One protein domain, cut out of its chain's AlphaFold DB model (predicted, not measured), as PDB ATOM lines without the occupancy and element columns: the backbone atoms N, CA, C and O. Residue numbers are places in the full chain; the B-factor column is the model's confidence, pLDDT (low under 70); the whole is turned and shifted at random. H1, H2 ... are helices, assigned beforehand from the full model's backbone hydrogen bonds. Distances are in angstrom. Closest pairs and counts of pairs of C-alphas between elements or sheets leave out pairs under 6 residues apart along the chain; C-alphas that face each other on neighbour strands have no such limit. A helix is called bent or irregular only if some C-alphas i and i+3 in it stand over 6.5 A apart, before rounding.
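Overview. This is residues 228 to 342 of the 342 residues of an uncharacterized protein of Rhodobacteraceae bacterium R_SAG5 (UniProt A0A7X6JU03). Helix H5 runs through the middle of a bundle of four helices, with H2 and H6 on opposite sides of it and H3 alongside. H1 packs on H2 and H3 away from H5, short H7 packs on H5, short H4 sits at one end, and residues 336 to 342 run out as a tail. The printed part has 115 residues with seven named helices, H1 to H7 in order, and no named strand: all helix. It is compact, with a radius of gyration of the C-alphas of 13.2 A and spans of 35 by 34 by 28 A.

Arrangement. The longest helix, H3, residues 262 to 278, has a kink of 35 degrees near residue 271 and is only just irregular, with C-alphas 270 and 273 6.8 A apart. It touches the hub, H5, residues 294 to 308, at a steep tilt of 39 degrees, opposite ways; the closest C-alphas, of Ile 272 and Ile 301, are 6.7 A apart. H2, residues 244 to 256, touches H5 at a shallow tilt of 22 degrees, the same way, closest at the C-alphas of Gly 245 and Val 297, 4.5 A. H6, residues 313 to 323, makes a helical hairpin with H5, closest at the C-alphas of Ser 305 and Leu 315, 5.4 A. H2, H3, H5 and H6 form an up and down bundle, each running against the one before it. H1, residues 228 to 237, touches H2 at a steep tilt of 58 degrees, closest at the C-alphas of Leu 232 and Ala 247, 5.5 A. H1 also touches H3, with residues 264 to 271 of H3 alone, closest at the C-alphas of Glu 237 and Ala 271, 5.3 A; H1 and H5 are apart. H7, residues 328 to 331, touches H5, with the C-alphas of Arg 299 and Val 330 closest at 4.3 A, and touches H6 only at the corner. H4, residues 288 to 292, touches no helix and meets H5 only through their link. In H1, H2, H4 and H5 every O i to N i+4 pair is within hydrogen-bond range, against 11 of 13 in H3 and 5 of 7 in H6; H7 is too short for such a pair.

Along the chain. H3 measures 24.8 A, H5 20.9 A, H2 18.4 A, H6 16.3 A and H1 14.0 A from first to last C-alpha; H4 measures 6.5 A and H7 5.0 A. H1 begins at C-alpha 228 (-22.207, 12.728, 26.147), H3 begins at C-alpha 262 (-26.514, 1.687, 36.226), and H7 ends at C-alpha 331 (-36.063, 22.171, 50.174).

Size, cuts and confidence. The two C-alphas farthest apart, of Asp 284 and Asp 342, are 38.6 A apart. The printed part has no cut and no long link. Its mean pLDDT is 90.1; residues 335 to 342 are under 70.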
ATOM      1  N   LEU A 228     -21.657  11.630  25.348       95.75
ATOM      2  CA  LEU A 228     -22.207  12.728  26.147       95.75
ATOM      3  C   LEU A 228     -22.665  12.242  27.520       95.75
ATOM      4  O   LEU A 228     -22.490  12.957  28.504       95.75
ATOM      5  N   VAL A 229     -23.218  11.028  27.594       96.00
ATOM      6  CA  VAL A 229     -23.581  10.400  28.870       96.00
ATOM      7  C   VAL A 229     -22.336  10.214  29.740       96.00
ATOM      8  O   VAL A 229     -22.326  10.649  30.890       96.00
ATOM      9  N   GLU A 230     -21.265   9.640  29.188       96.75
ATOM     10  CA  GLU A 230     -20.000   9.463  29.905       96.75
ATOM     11  C   GLU A 230     -19.386  10.807  30.309       96.75
ATOM     12  O   GLU A 230     -18.920  10.960  31.435       96.75
ATOM     13  N   LEU A 231     -19.441  11.813  29.431       96.44
ATOM     14  CA  LEU A 231     -18.963  13.160  29.735       96.44
ATOM     15  C   LEU A 231     -19.719  13.786  30.918       96.44
ATOM     16  O   LEU A 231     -19.085  14.353  31.804       96.44
ATOM     17  N   LEU A 232     -21.048  13.654  30.967       96.94
ATOM     18  CA  LEU A 232     -21.864  14.135  32.085       96.94
ATOM     19  C   LEU A 232     -21.514  13.428  33.396       96.94
ATOM     20  O   LEU A 232     -21.303  14.091  34.412       96.94
ATOM     21  N   VAL A 233     -21.405  12.097  33.369       97.88
ATOM     22  CA  VAL A 233     -21.005  11.310  34.545       97.88
ATOM     23  C   VAL A 233     -19.613  11.726  35.014       97.88
ATOM     24  O   VAL A 233     -19.412  11.935  36.207       97.88
ATOM     25  N   HIS A 234     -18.671  11.912  34.089       97.38
ATOM     26  CA  HIS A 234     -17.313  12.343  34.399       97.38
ATOM     27  C   HIS A 234     -17.270  13.743  35.025       97.38
ATOM     28  O   HIS A 234     -16.561  13.943  36.009       97.38
ATOM     29  N   ILE A 235     -18.049  14.703  34.507       96.94
ATOM     30  CA  ILE A 235     -18.158  16.050  35.090       96.94
ATOM     31  C   ILE A 235     -18.640  15.973  36.537       96.94
ATOM     32  O   ILE A 235     -18.058  16.628  37.400       96.94
ATOM     33  N   VAL A 236     -19.662  15.158  36.812       97.94
ATOM     34  CA  VAL A 236     -20.196  14.986  38.168       97.94
ATOM     35  C   VAL A 236     -19.184  14.291  39.079       97.94
ATOM     36  O   VAL A 236     -18.904  14.778  40.171       97.94
ATOM     37  N   GLU A 237     -18.596  13.188  38.622       97.56
ATOM     38  CA  GLU A 237     -17.632  12.397  39.391       97.56
ATOM     39  C   GLU A 237     -16.380  13.204  39.758       97.56
ATOM     40  O   GLU A 237     -15.910  13.137  40.892       97.56
ATOM     41  N   GLN A 238     -15.863  13.995  38.817       96.56
ATOM     42  CA  GLN A 238     -14.684  14.840  39.017       96.56
ATOM     43  C   GLN A 238     -15.021  16.245  39.530       96.56
ATOM     44  O   GLN A 238     -14.113  17.060  39.698       96.56
ATOM     45  N   ARG A 239     -16.307  16.539  39.770       94.31
ATOM     46  CA  ARG A 239     -16.800  17.838  40.259       94.31
ATOM     47  C   ARG A 239     -16.306  19.006  39.397       94.31
ATOM     48  O   ARG A 239     -15.943  20.063  39.908       94.31
ATOM     49  N   LEU A 240     -16.245  18.798  38.076       92.19
ATOM     50  CA  LEU A 240     -15.660  19.770  37.153       92.19
ATOM     51  C   LEU A 240     -16.487  21.056  37.127       92.19
ATOM     52  O   LEU A 240     -17.711  21.032  37.012       92.19
ATOM     53  N   GLN A 241     -15.780  22.180  37.193       89.88
ATOM     54  CA  GLN A 241     -16.337  23.523  37.110       89.88
ATOM     55  C   GLN A 241     -15.728  24.270  35.917       89.88
ATOM     56  O   GLN A 241     -14.565  24.021  35.568       89.88
ATOM     57  N   PRO A 242     -16.463  25.228  35.326       91.69
ATOM     58  CA  PRO A 242     -17.872  25.575  35.594       91.69
ATOM     59  C   PRO A 242     -18.867  24.523  35.057       91.69
ATOM     60  O   PRO A 242     -18.488  23.673  34.255       91.69
ATOM     61  N   GLY A 243     -20.141  24.581  35.472       91.44
ATOM     62  CA  GLY A 243     -21.216  23.763  34.893       91.44
ATOM     63  C   GLY A 243     -21.558  22.461  35.624       91.44
ATOM     64  O   GLY A 243     -22.302  21.642  35.075       91.44
ATOM     65  N   LEU A 244     -21.083  22.269  36.859       95.44
ATOM     66  CA  LEU A 244     -21.458  21.106  37.669       95.44
ATOM     67  C   LEU A 244     -22.970  21.075  37.924       95.44
ATOM     68  O   LEU A 244     -23.585  20.018  37.793       95.44
ATOM     69  N   GLY A 245     -23.580  22.226  38.235       94.56
ATOM     70  CA  GLY A 245     -25.027  22.314  38.447       94.56
ATOM     71  C   GLY A 245     -25.824  21.851  37.224       94.56
ATOM     72  O   GLY A 245     -26.764  21.067  37.350       94.56
ATOM     73  N   SER A 246     -25.398  22.257  36.024       94.50
ATOM     74  CA  SER A 246     -26.000  21.809  34.763       94.50
ATOM     75  C   SER A 246     -25.819  20.307  34.542       94.50
ATOM     76  O   SER A 246     -26.772  19.627  34.170       94.50
ATOM     77  N   ALA A 247     -24.628  19.763  34.803       96.38
ATOM     78  CA  ALA A 247     -24.372  18.334  34.642       96.38
ATOM     79  C   ALA A 247     -25.206  17.472  35.602       96.38
ATOM     80  O   ALA A 247     -25.787  16.477  35.173       96.38
ATOM     81  N   LEU A 248     -25.323  17.882  36.871       96.94
ATOM     82  CA  LEU A 248     -26.199  17.232  37.851       96.94
ATOM     83  C   LEU A 248     -27.660  17.275  37.396       96.94
ATOM     84  O   LEU A 248     -28.353  16.258  37.466       96.94
ATOM     85  N   LYS A 249     -28.108  18.422  36.867       94.44
ATOM     86  CA  LYS A 249     -29.455  18.555  36.311       94.44
ATOM     87  C   LYS A 249     -29.700  17.534  35.193       94.44
ATOM     88  O   LYS A 249     -30.632  16.738  35.284       94.44
ATOM     89  N   PHE A 250     -28.846  17.495  34.174       93.56
ATOM     90  CA  PHE A 250     -29.045  16.570  33.051       93.56
ATOM     91  C   PHE A 250     -28.894  15.106  33.452       93.56
ATOM     92  O   PHE A 250     -29.618  14.257  32.941       93.56
ATOM     93  N   ALA A 251     -28.012  14.791  34.403       94.56
ATOM     94  CA  ALA A 251     -27.934  13.445  34.952       94.56
ATOM     95  C   ALA A 251     -29.261  13.020  35.603       94.56
ATOM     96  O   ALA A 251     -29.712  11.897  35.384       94.56
ATOM     97  N   GLY A 252     -29.915  13.918  36.347       92.69
ATOM     98  CA  GLY A 252     -31.234  13.657  36.926       92.69
ATOM     99  C   GLY A 252     -32.308  13.429  35.864       92.69
ATOM    100  O   GLY A 252     -33.091  12.488  35.987       92.69
ATOM    101  N   ASP A 253     -32.284  14.216  34.788       90.12
ATOM    102  CA  ASP A 253     -33.226  14.082  33.671       90.12
ATOM    103  C   ASP A 253     -33.038  12.731  32.951       90.12
ATOM    104  O   ASP A 253     -34.008  12.022  32.679       90.12
ATOM    105  N   LEU A 254     -31.786  12.299  32.745       91.25
ATOM    106  CA  LEU A 254     -31.465  10.990  32.169       91.25
ATOM    107  C   LEU A 254     -31.843   9.816  33.082       91.25
ATOM    108  O   LEU A 254     -32.231   8.758  32.586       91.25
ATOM    109  N   ILE A 255     -31.724   9.960  34.406       92.38
ATOM    110  CA  ILE A 255     -32.184   8.934  35.354       92.38
ATOM    111  C   ILE A 255     -33.702   8.809  35.280       92.38
ATOM    112  O   ILE A 255     -34.213   7.693  35.201       92.38
ATOM    113  N   TYR A 256     -34.408   9.942  35.265       88.00
ATOM    114  CA  TYR A 256     -35.864   9.975  35.178       88.00
ATOM    115  C   TYR A 256     -36.375   9.340  33.873       88.00
ATOM    116  O   TYR A 256     -37.309   8.541  33.902       88.00
ATOM    117  N   ALA A 257     -35.711   9.612  32.746       86.88
ATOM    118  CA  ALA A 257     -35.999   8.984  31.453       86.88
ATOM    119  C   ALA A 257     -35.548   7.508  31.355       86.88
ATOM    120  O   ALA A 257     -35.752   6.867  30.328       86.88
ATOM    121  N   ASN A 258     -34.935   6.950  32.407       88.81
ATOM    122  CA  ASN A 258     -34.317   5.621  32.428       88.81
ATOM    123  C   ASN A 258     -33.230   5.411  31.350       88.81
ATOM    124  O   ASN A 258     -32.987   4.292  30.899       88.81
ATOM    125  N   CYS A 259     -32.543   6.486  30.968       89.69
ATOM    126  CA  CYS A 259     -31.503   6.491  29.941       89.69
ATOM    127  C   CYS A 259     -30.086   6.571  30.518       89.69
ATOM    128  O   CYS A 259     -29.124   6.321  29.795       89.69
ATOM    129  N   LEU A 260     -29.932   6.873  31.813       93.31
ATOM    130  CA  LEU A 260     -28.632   6.779  32.477       93.31
ATOM    131  C   LEU A 260     -28.320   5.319  32.866       93.31
ATOM    132  O   LEU A 260     -29.095   4.748  33.649       93.31
ATOM    133  N   PRO A 261     -27.201   4.724  32.401       93.75
ATOM    134  CA  PRO A 261     -26.795   3.370  32.779       93.75
ATOM    135  C   PRO A 261     -26.551   3.219  34.283       93.75
ATOM    136  O   PRO A 261     -26.162   4.170  34.963       93.75
ATOM    137  N   GLU A 262     -26.718   2.001  34.804       96.25
ATOM    138  CA  GLU A 262     -26.514   1.687  36.226       96.25
ATOM    139  C   GLU A 262     -25.105   2.050  36.722       96.25
ATOM    140  O   GLU A 262     -24.959   2.617  37.805       96.25
ATOM    141  N   GLU A 263     -24.074   1.803  35.910       97.19
ATOM    142  CA  GLU A 263     -22.697   2.194  36.227       97.19
ATOM    143  C   GLU A 263     -22.565   3.712  36.432       97.19
ATOM    144  O   GLU A 263     -21.954   4.160  37.406       97.19
ATOM    145  N   GLY A 264     -23.206   4.506  35.568       97.12
ATOM    146  CA  GLY A 264     -23.250   5.963  35.689       97.12
ATOM    147  C   GLY A 264     -23.958   6.416  36.967       97.12
ATOM    148  O   GLY A 264     -23.435   7.260  37.694       97.12
ATOM    149  N   ARG A 265     -25.099   5.796  37.302       97.81
ATOM    150  CA  ARG A 265     -25.827   6.063  38.560       97.81
ATOM    151  C   ARG A 265     -24.961   5.771  39.785       97.81
ATOM    152  O   ARG A 265     -24.891   6.590  40.695       97.81
ATOM    153  N   SER A 266     -24.252   4.642  39.780       98.19
ATOM    154  CA  SER A 266     -23.346   4.242  40.864       98.19
ATOM    155  C   SER A 266     -22.177   5.217  41.041       98.19
ATOM    156  O   SER A 266     -21.826   5.574  42.168       98.19
ATOM    157  N   ARG A 267     -21.581   5.700  39.943       98.44
ATOM    158  CA  ARG A 267     -20.519   6.724  39.981       98.44
ATOM    159  C   ARG A 267     -21.019   8.040  40.572       98.44
ATOM    160  O   ARG A 267     -20.375   8.578  41.470       98.44
ATOM    161  N   ILE A 268     -22.195   8.507  40.153       98.31
ATOM    162  CA  ILE A 268     -22.805   9.729  40.697       98.31
ATOM    163  C   ILE A 268     -23.145   9.562  42.182       98.31
ATOM    164  O   ILE A 268     -22.805  10.428  42.983       98.31
ATOM    165  N   ALA A 269     -23.757   8.440  42.573       98.19
ATOM    166  CA  ALA A 269     -24.093   8.160  43.968       98.19
ATOM    167  C   ALA A 269     -22.858   8.208  44.885       98.19
ATOM    168  O   ALA A 269     -22.930   8.745  45.991       98.19
ATOM    169  N   ARG A 270     -21.704   7.712  44.411       98.06
ATOM    170  CA  ARG A 270     -20.425   7.796  45.137       98.06
ATOM    171  C   ARG A 270     -19.848   9.210  45.206       98.06
ATOM    172  O   ARG A 270     -19.147   9.503  46.167       98.06
ATOM    173  N   ALA A 271     -20.133  10.067  44.228       98.25
ATOM    174  CA  ALA A 271     -19.628  11.439  44.178       98.25
ATOM    175  C   ALA A 271     -20.432  12.416  45.056       98.25
ATOM    176  O   ALA A 271     -19.865  13.376  45.575       98.25
ATOM    177  N   ILE A 272     -21.735  12.171  45.259       97.94
ATOM    178  CA  ILE A 272     -22.637  13.043  46.038       97.94
ATOM    179  C   ILE A 272     -22.075  13.455  47.420       97.94
ATOM    180  O   ILE A 272     -22.105  14.653  47.708       97.94
ATOM    181  N   PRO A 273     -21.546  12.540  48.264       97.12
ATOM    182  CA  PRO A 273     -20.958  12.898  49.558       97.12
ATOM    183  C   PRO A 273     -19.848  13.949  49.482       97.12
ATOM    184  O   PRO A 273     -19.769  14.824  50.340       97.12
ATOM    185  N   ASP A 274     -18.999  13.875  48.459       96.81
ATOM    186  CA  ASP A 274     -17.897  14.821  48.297       96.81
ATOM    187  C   ASP A 274     -18.415  16.167  47.785       96.81
ATOM    188  O   ASP A 274     -17.981  17.219  48.248       96.81
ATOM    189  N   ILE A 275     -19.377  16.147  46.851       96.62
ATOM    190  CA  ILE A 275     -19.963  17.374  46.302       96.62
ATOM    191  C   ILE A 275     -20.678  18.157  47.408       96.62
ATOM    192  O   ILE A 275     -20.500  19.366  47.516       96.62
ATOM    193  N   ILE A 276     -21.471  17.500  48.256       94.88
ATOM    194  CA  ILE A 276     -22.216  18.213  49.305       94.88
ATOM    195  C   ILE A 276     -21.294  18.859  50.350       94.88
ATOM    196  O   ILE A 276     -21.610  19.934  50.856       94.88
ATOM    197  N   GLU A 277     -20.153  18.230  50.639       94.44
ATOM    198  CA  GLU A 277     -19.122  18.766  51.533       94.44
ATOM    199  C   GLU A 277     -18.370  19.945  50.896       94.44
ATOM    200  O   GLU A 277     -18.045  20.917  51.574       94.44
ATOM    201  N   GLU A 278     -18.126  19.903  49.584       94.06
ATOM    202  CA  GLU A 278     -17.502  21.007  48.847       94.06
ATOM    203  C   GLU A 278     -18.437  22.225  48.715       94.06
ATOM    204  O   GLU A 278     -17.983  23.366  48.763       94.06
ATOM    205  N   TYR A 279     -19.751  21.995  48.618       94.00
ATOM    206  CA  TYR A 279     -20.787  23.021  48.439       94.00
ATOM    207  C   TYR A 279     -21.590  23.304  49.722       94.00
ATOM    208  O   TYR A 279     -22.812  23.503  49.691       94.00
ATOM    209  N   ARG A 280     -20.925  23.332  50.882       92.94
ATOM    210  CA  ARG A 280     -21.521  23.907  52.102       92.94
ATOM    211  C   ARG A 280     -21.609  25.427  51.996       92.94
ATOM    212  O   ARG A 280     -20.839  26.042  51.278       92.94
ATOM    213  N   TYR A 281     -22.518  26.060  52.730       91.44
ATOM    214  CA  TYR A 281     -22.623  27.528  52.734       91.44
ATOM    215  C   TYR A 281     -21.474  28.226  53.473       91.44
ATOM    216  O   TYR A 281     -21.202  29.393  53.215       91.44
ATOM    217  N   ASP A 282     -20.817  27.526  54.394       90.50
ATOM    218  CA  ASP A 282     -19.772  28.050  55.278       90.50
ATOM    219  C   ASP A 282     -18.340  27.804  54.766       90.50
ATOM    220  O   ASP A 282     -17.371  28.032  55.489       90.50
ATOM    221  N   GLN A 283     -18.197  27.328  53.528       88.00
ATOM    222  CA  GLN A 283     -16.909  27.083  52.876       88.00
ATOM    223  C   GLN A 283     -16.312  28.361  52.255       88.00
ATOM    224  O   GLN A 283     -17.035  29.281  51.878       88.00
ATOM    225  N   ASP A 284     -14.991  28.380  52.078       86.44
ATOM    226  CA  ASP A 284     -14.204  29.500  51.535       86.44
ATOM    227  C   ASP A 284     -13.328  29.126  50.318       86.44
ATOM    228  O   ASP A 284     -12.475  29.901  49.886       86.44
ATOM    229  N   ARG A 285     -13.514  27.925  49.764       83.62
ATOM    230  CA  ARG A 285     -12.639  27.291  48.764       83.62
ATOM    231  C   ARG A 285     -13.133  27.413  47.322       83.62
ATOM    232  O   ARG A 285     -12.334  27.257  46.400       83.62
ATOM    233  N   LEU A 286     -14.426  27.646  47.112       84.25
ATOM    234  CA  LEU A 286     -15.025  27.724  45.781       84.25
ATOM    235  C   LEU A 286     -14.659  29.025  45.059       84.25
ATOM    236  O   LEU A 286     -14.665  30.114  45.632       84.25
ATOM    237  N   SER A 287     -14.400  28.916  43.755       83.06
ATOM    238  CA  SER A 287     -14.223  30.084  42.886       83.06
ATOM    239  C   SER A 287     -15.539  30.857  42.698       83.06
ATOM    240  O   SER A 287     -16.617  30.308  42.921       83.06
ATOM    241  N   VAL A 288     -15.482  32.121  42.254       79.12
ATOM    242  CA  VAL A 288     -16.681  32.977  42.102       79.12
ATOM    243  C   VAL A 288     -17.776  32.349  41.219       79.12
ATOM    244  O   VAL A 288     -18.915  32.300  41.684       79.12
ATOM    245  N   PRO A 289     -17.489  31.816  40.010       75.06
ATOM    246  CA  PRO A 289     -18.506  31.117  39.218       75.06
ATOM    247  C   PRO A 289     -19.150  29.942  39.965       75.06
ATOM    248  O   PRO A 289     -20.358  29.742  39.903       75.06
ATOM    249  N   SER A 290     -18.356  29.201  40.733       79.44
ATOM    250  CA  SER A 290     -18.805  28.037  41.499       79.44
ATOM    251  C   SER A 290     -19.653  28.419  42.713       79.44
ATOM    252  O   SER A 290     -20.621  27.733  43.031       79.44
ATOM    253  N   MET A 291     -19.333  29.539  43.370       83.00
ATOM    254  CA  MET A 291     -20.152  30.091  44.453       83.00
ATOM    255  C   MET A 291     -21.547  30.486  43.958       83.00
ATOM    256  O   MET A 291     -22.526  30.269  44.667       83.00
ATOM    257  N   ALA A 292     -21.654  31.018  42.736       85.81
ATOM    258  CA  ALA A 292     -22.944  31.358  42.136       85.81
ATOM    259  C   ALA A 292     -23.807  30.115  41.836       85.81
ATOM    260  O   ALA A 292     -25.033  30.195  41.868       85.81
ATOM    261  N   GLU A 293     -23.187  28.957  41.588       88.44
ATOM    262  CA  GLU A 293     -23.895  27.691  41.360       88.44
ATOM    263  C   GLU A 293     -24.340  26.988  42.651       88.44
ATOM    264  O   GLU A 293     -25.078  26.007  42.571       88.44
ATOM    265  N   LEU A 294     -23.934  27.462  43.833       92.25
ATOM    266  CA  LEU A 294     -24.128  26.747  45.096       92.25
ATOM    267  C   LEU A 294     -25.599  26.367  45.372       92.25
ATOM    268  O   LEU A 294     -25.842  25.183  45.627       92.25
ATOM    269  N   PRO A 295     -26.597  27.271  45.255       92.69
ATOM    270  CA  PRO A 295     -28.006  26.894  45.412       92.69
ATOM    271  C   PRO A 295     -28.448  25.826  44.404       92.69
ATOM    272  O   PRO A 295     -29.091  24.844  44.772       92.69
ATOM    273  N   THR A 296     -28.053  25.981  43.138       93.81
ATOM    274  CA  THR A 296     -28.397  25.052  42.054       93.81
ATOM    275  C   THR A 296     -27.804  23.670  42.304       93.81
ATOM    276  O   THR A 296     -28.522  22.679  42.240       93.81
ATOM    277  N   VAL A 297     -26.514  23.583  42.636       96.06
ATOM    278  CA  VAL A 297     -25.829  22.312  42.908       96.06
ATOM    279  C   VAL A 297     -26.486  21.589  44.077       96.06
ATOM    280  O   VAL A 297     -26.813  20.410  43.952       96.06
ATOM    281  N   ARG A 298     -26.755  22.283  45.189       96.75
ATOM    282  CA  ARG A 298     -27.422  21.676  46.352       96.75
ATOM    283  C   ARG A 298     -28.832  21.192  46.023       96.75
ATOM    284  O   ARG A 298     -29.185  20.078  46.407       96.75
ATOM    285  N   ARG A 299     -29.606  21.977  45.265       96.19
ATOM    286  CA  ARG A 299     -30.934  21.577  44.776       96.19
ATOM    287  C   ARG A 299     -30.864  20.308  43.928       96.19
ATOM    288  O   ARG A 299     -31.636  19.380  44.157       96.19
ATOM    289  N   GLU A 300     -29.936  20.238  42.976       96.50
ATOM    290  CA  GLU A 300     -29.808  19.058  42.115       96.50
ATOM    291  C   GLU A 300     -29.288  17.830  42.878       96.50
ATOM    292  O   GLU A 300     -29.735  16.719  42.602       96.50
ATOM    293  N   ILE A 301     -28.415  17.998  43.881       97.25
ATOM    294  CA  ILE A 301     -28.027  16.902  44.785       97.25
ATOM    295  C   ILE A 301     -29.231  16.397  45.573       97.25
ATOM    296  O   ILE A 301     -29.384  15.181  45.703       97.25
ATOM    297  N   HIS A 302     -30.083  17.292  46.089       97.12
ATOM    298  CA  HIS A 302     -31.301  16.891  46.792       97.12
ATOM    299  C   HIS A 302     -32.175  16.041  45.868       97.12
ATOM    300  O   HIS A 302     -32.464  14.888  46.193       97.12
ATOM    301  N   ARG A 303     -32.473  16.555  44.668       95.50
ATOM    302  CA  ARG A 303     -33.269  15.858  43.651       95.50
ATOM    303  C   ARG A 303     -32.686  14.486  43.299       95.50
ATOM    304  O   ARG A 303     -33.389  13.480  43.368       95.50
ATOM    305  N   LEU A 304     -31.397  14.421  42.961       96.31
ATOM    306  CA  LEU A 304     -30.714  13.174  42.606       96.31
ATOM    307  C   LEU A 304     -30.717  12.165  43.753       96.31
ATOM    308  O   LEU A 304     -31.001  10.989  43.534       96.31
ATOM    309  N   SER A 305     -30.441  12.622  44.976       97.00
ATOM    310  CA  SER A 305     -30.457  11.765  46.162       97.00
ATOM    311  C   SER A 305     -31.849  11.188  46.389       97.00
ATOM    312  O   SER A 305     -31.968   9.994  46.649       97.00
ATOM    313  N   THR A 306     -32.907  11.991  46.225       95.56
ATOM    314  CA  THR A 306     -34.294  11.527  46.343       95.56
ATOM    315  C   THR A 306     -34.633  10.472  45.294       95.56
ATOM    316  O   THR A 306     -35.142   9.410  45.647       95.56
ATOM    317  N   ILE A 307     -34.327  10.728  44.018       94.88
ATOM    318  CA  ILE A 307     -34.650   9.805  42.917       94.88
ATOM    319  C   ILE A 307     -33.889   8.478  43.065       94.88
ATOM    320  O   ILE A 307     -34.422   7.413  42.754       94.88
ATOM    321  N   MET A 308     -32.648   8.521  43.555       96.50
ATOM    322  CA  MET A 308     -31.763   7.358  43.629       96.50
ATOM    323  C   MET A 308     -31.776   6.627  44.982       96.50
ATOM    324  O   MET A 308     -31.207   5.538  45.069       96.50
ATOM    325  N   ALA A 309     -32.424   7.160  46.024       95.69
ATOM    326  CA  ALA A 309     -32.387   6.602  47.385       95.69
ATOM    327  C   ALA A 309     -32.853   5.137  47.469       95.69
ATOM    328  O   ALA A 309     -32.310   4.362  48.253       95.69
ATOM    329  N   ALA A 310     -33.820   4.733  46.638       94.56
ATOM    330  CA  ALA A 310     -34.299   3.350  46.599       94.56
ATOM    331  C   ALA A 310     -33.224   2.362  46.110       94.56
ATOM    332  O   ALA A 310     -33.187   1.222  46.568       94.56
ATOM    333  N   GLN A 311     -32.350   2.795  45.193       96.44
ATOM    334  CA  GLN A 311     -31.254   1.985  44.652       96.44
ATOM    335  C   GLN A 311     -29.973   2.116  45.494       96.44
ATOM    336  O   GLN A 311     -29.219   1.153  45.618       96.44
ATOM    337  N   PHE A 312     -29.742   3.284  46.098       97.50
ATOM    338  CA  PHE A 312     -28.563   3.594  46.912       97.50
ATOM    339  C   PHE A 312     -28.998   4.144  48.284       97.50
ATOM    340  O   PHE A 312     -29.035   5.364  48.472       97.50
ATOM    341  N   PRO A 313     -29.310   3.270  49.265       96.19
ATOM    342  CA  PRO A 313     -29.870   3.677  50.560       96.19
ATOM    343  C   PRO A 313     -29.013   4.672  51.353       96.19
ATOM    344  O   PRO A 313     -29.546   5.482  52.107       96.19
ATOM    345  N   ASP A 314     -27.693   4.670  51.144       95.69
ATOM    346  CA  ASP A 314     -26.765   5.621  51.771       95.69
ATOM    347  C   ASP A 314     -27.048   7.085  51.402       95.69
ATOM    348  O   ASP A 314     -26.595   7.990  52.107       95.69
ATOM    349  N   LEU A 315     -27.801   7.334  50.324       97.31
ATOM    350  CA  LEU A 315     -28.215   8.675  49.918       97.31
ATOM    351  C   LEU A 315     -29.362   9.234  50.767       97.31
ATOM    352  O   LEU A 315     -29.552  10.451  50.797       97.31
ATOM    353  N   GLN A 316     -30.084   8.389  51.512       97.62
ATOM    354  CA  GLN A 316     -31.220   8.815  52.336       97.62
ATOM    355  C   GLN A 316     -30.820   9.872  53.374       97.62
ATOM    356  O   GLN A 316     -31.546  10.839  53.587       97.62
ATOM    357  N   LYS A 317     -29.617   9.764  53.950       97.12
ATOM    358  CA  LYS A 317     -29.097  10.757  54.903       97.12
ATOM    359  C   LYS A 317     -28.963  12.160  54.296       97.12
ATOM    360  O   LYS A 317     -29.103  13.144  55.012       97.12
ATOM    361  N   PHE A 318     -28.688  12.260  52.994       96.69
ATOM    362  CA  PHE A 318     -28.575  13.546  52.303       96.69
ATOM    363  C   PHE A 318     -29.940  14.104  51.930       96.69
ATOM    364  O   PHE A 318     -30.134  15.310  52.003       96.69
ATOM    365  N   VAL A 319     -30.897  13.231  51.601       96.50
ATOM    366  CA  VAL A 319     -32.304  13.623  51.468       96.50
ATOM    367  C   VAL A 319     -32.792  14.241  52.777       96.50
ATOM    368  O   VAL A 319     -33.354  15.328  52.770       96.50
ATOM    369  N   ASP A 320     -32.533  13.592  53.910       96.62
ATOM    370  CA  ASP A 320     -32.980  14.103  55.209       96.62
ATOM    371  C   ASP A 320     -32.247  15.386  55.623       96.62
ATOM    372  O   ASP A 320     -32.879  16.295  56.148       96.62
ATOM    373  N   LEU A 321     -30.954  15.511  55.303       95.25
ATOM    374  CA  LEU A 321     -30.195  16.749  55.503       95.25
ATOM    375  C   LEU A 321     -30.748  17.925  54.676       95.25
ATOM    376  O   LEU A 321     -30.844  19.037  55.184       95.25
ATOM    377  N   LEU A 322     -31.064  17.701  53.397       96.25
ATOM    378  CA  LEU A 322     -31.432  18.766  52.452       96.25
ATOM    379  C   LEU A 322     -32.912  19.173  52.527       96.25
ATOM    380  O   LEU A 322     -33.270  20.249  52.049       96.25
ATOM    381  N   LYS A 323     -33.764  18.385  53.192       95.62
ATOM    382  CA  LYS A 323     -35.133  18.801  53.552       95.62
ATOM    383  C   LYS A 323     -35.165  20.036  54.453       95.62
ATOM    384  O   LYS A 323     -36.099  20.826  54.353       95.62
ATOM    385  N   ASP A 324     -34.141  20.212  55.283       95.56
ATOM    386  CA  ASP A 324     -34.011  21.337  56.215       95.56
ATOM    387  C   ASP A 324     -33.020  22.402  55.713       95.56
ATOM    388  O   ASP A 324     -32.536  23.231  56.487       95.56
ATOM    389  N   ASP A 325     -32.704  22.399  54.412       96.88
ATOM    390  CA  ASP A 325     -31.793  23.378  53.820       96.88
ATOM    391  C   ASP A 325     -32.291  24.825  54.060       96.88
ATOM    392  O   ASP A 325     -33.504  25.085  54.046       96.88
ATOM    393  N   PRO A 326     -31.396  25.801  54.317       94.88
ATOM    394  CA  PRO A 326     -31.799  27.192  54.521       94.88
ATOM    395  C   PRO A 326     -32.559  27.790  53.329       94.88
ATOM    396  O   PRO A 326     -33.381  28.689  53.536       94.88
ATOM    397  N   LEU A 327     -32.314  27.307  52.107       95.06
ATOM    398  CA  LEU A 327     -32.924  27.840  50.895       95.06
ATOM    399  C   LEU A 327     -34.209  27.082  50.509       95.06
ATOM    400  O   LEU A 327     -34.179  25.859  50.338       95.06
ATOM    401  N   PRO A 328     -35.356  27.772  50.334       93.38
ATOM    402  CA  PRO A 328     -36.615  27.128  49.958       93.38
ATOM    403  C   PRO A 328     -36.536  26.381  48.623       93.38
ATOM    404  O   PRO A 328     -37.094  25.295  48.518       93.38
ATOM    405  N   GLU A 329     -35.802  26.900  47.639       91.12
ATOM    406  CA  GLU A 329     -35.610  26.256  46.337       91.12
ATOM    407  C   GLU A 329     -34.849  24.926  46.425       91.12
ATOM    408  O   GLU A 329     -35.018  24.067  45.560       91.12
ATOM    409  N   VAL A 330     -34.027  24.730  47.466       94.94
ATOM    410  CA  VAL A 330     -33.360  23.449  47.736       94.94
ATOM    411  C   VAL A 330     -34.326  22.503  48.440       94.94
ATOM    412  O   VAL A 330     -34.427  21.344  48.041       94.94
ATOM    413  N   ARG A 331     -35.079  22.986  49.436       94.62
ATOM    414  CA  ARG A 331     -36.063  22.171  50.174       94.62
ATOM    415  C   ARG A 331     -37.175  21.629  49.275       94.62
ATOM    416  O   ARG A 331     -37.505  20.449  49.358       94.62
ATOM    417  N   ASN A 332     -37.703  22.472  48.390       88.94
ATOM    418  CA  ASN A 332     -38.879  22.185  47.565       88.94
ATOM    419  C   ASN A 332     -38.507  21.715  46.147       88.94
ATOM    420  O   ASN A 332     -39.280  21.877  45.207       88.94
ATOM    421  N   CYS A 333     -37.332  21.098  45.970       82.50
ATOM    422  CA  CYS A 333     -36.791  20.739  44.652       82.50
ATOM    423  C   CYS A 333     -37.683  19.802  43.810       82.50
ATOM    424  O   CYS A 333     -37.456  19.653  42.611       82.50
ATOM    425  N   ASN A 334     -38.668  19.149  44.432       70.75
ATOM    426  CA  ASN A 334     -39.577  18.204  43.787       70.75
ATOM    427  C   ASN A 334     -40.920  18.826  43.366       70.75
ATOM    428  O   ASN A 334     -41.661  18.162  42.646       70.75
ATOM    429  N   GLU A 335     -41.237  20.053  43.797       58.38
ATOM    430  CA  GLU A 335     -42.532  20.706  43.530       58.38
ATOM    431  C   GLU A 335     -42.572  21.432  42.169       58.38
ATOM    432  O   GLU A 335     -43.629  21.478  41.557       58.38
ATOM    433  N   ASP A 336     -41.434  21.907  41.642       52.62
ATOM    434  CA  ASP A 336     -41.396  22.851  40.502       52.62
ATOM    435  C   ASP A 336     -41.037  22.255  39.121       52.62
ATOM    436  O   ASP A 336     -41.111  22.940  38.104       52.62
ATOM    437  N   TRP A 337     -40.573  21.007  39.020       53.56
ATOM    438  CA  TRP A 337     -39.751  20.630  37.852       53.56
ATOM    439  C   TRP A 337     -40.510  20.218  36.576       53.56
ATOM    440  O   TRP A 337     -39.864  20.031  35.545       53.56
ATOM    441  N   ARG A 338     -41.842  20.067  36.618       49.16
ATOM    442  CA  ARG A 338     -42.675  19.762  35.431       49.16
ATOM    443  C   ARG A 338     -43.542  20.920  34.952       49.16
ATOM    444  O   ARG A 338     -44.006  20.870  33.821       49.16
ATOM    445  N   ASP A 339     -43.720  21.951  35.772       39.75
ATOM    446  CA  ASP A 339     -44.659  23.042  35.482       39.75
ATOM    447  C   ASP A 339     -43.995  24.210  34.726       39.75
ATOM    448  O   ASP A 339     -44.601  25.262  34.546       39.75
ATOM    449  N   SER A 340     -42.746  24.047  34.267       35.66
ATOM    450  CA  SER A 340     -42.035  25.049  33.455       35.66
ATOM    451  C   SER A 340     -41.973  24.727  31.957       35.66
ATOM    452  O   SER A 340     -41.238  25.398  31.235       35.66
ATOM    453  N   ASP A 341     -42.684  23.696  31.497       32.03
ATOM    454  CA  ASP A 341     -42.900  23.436  30.070       32.03
ATOM    455  C   ASP A 341     -44.247  24.050  29.646       32.03
ATOM    456  O   ASP A 341     -45.214  23.328  29.432       32.03
ATOM    457  N   ASP A 342     -44.288  25.386  29.565       30.88
ATOM    458  CA  ASP A 342     -45.256  26.177  28.779       30.88
ATOM    459  C   ASP A 342     -44.610  27.477  28.262       30.88
ATOM    460  O   ASP A 342     -44.204  28.340  29.086       30.88
TER     461      ASP A 342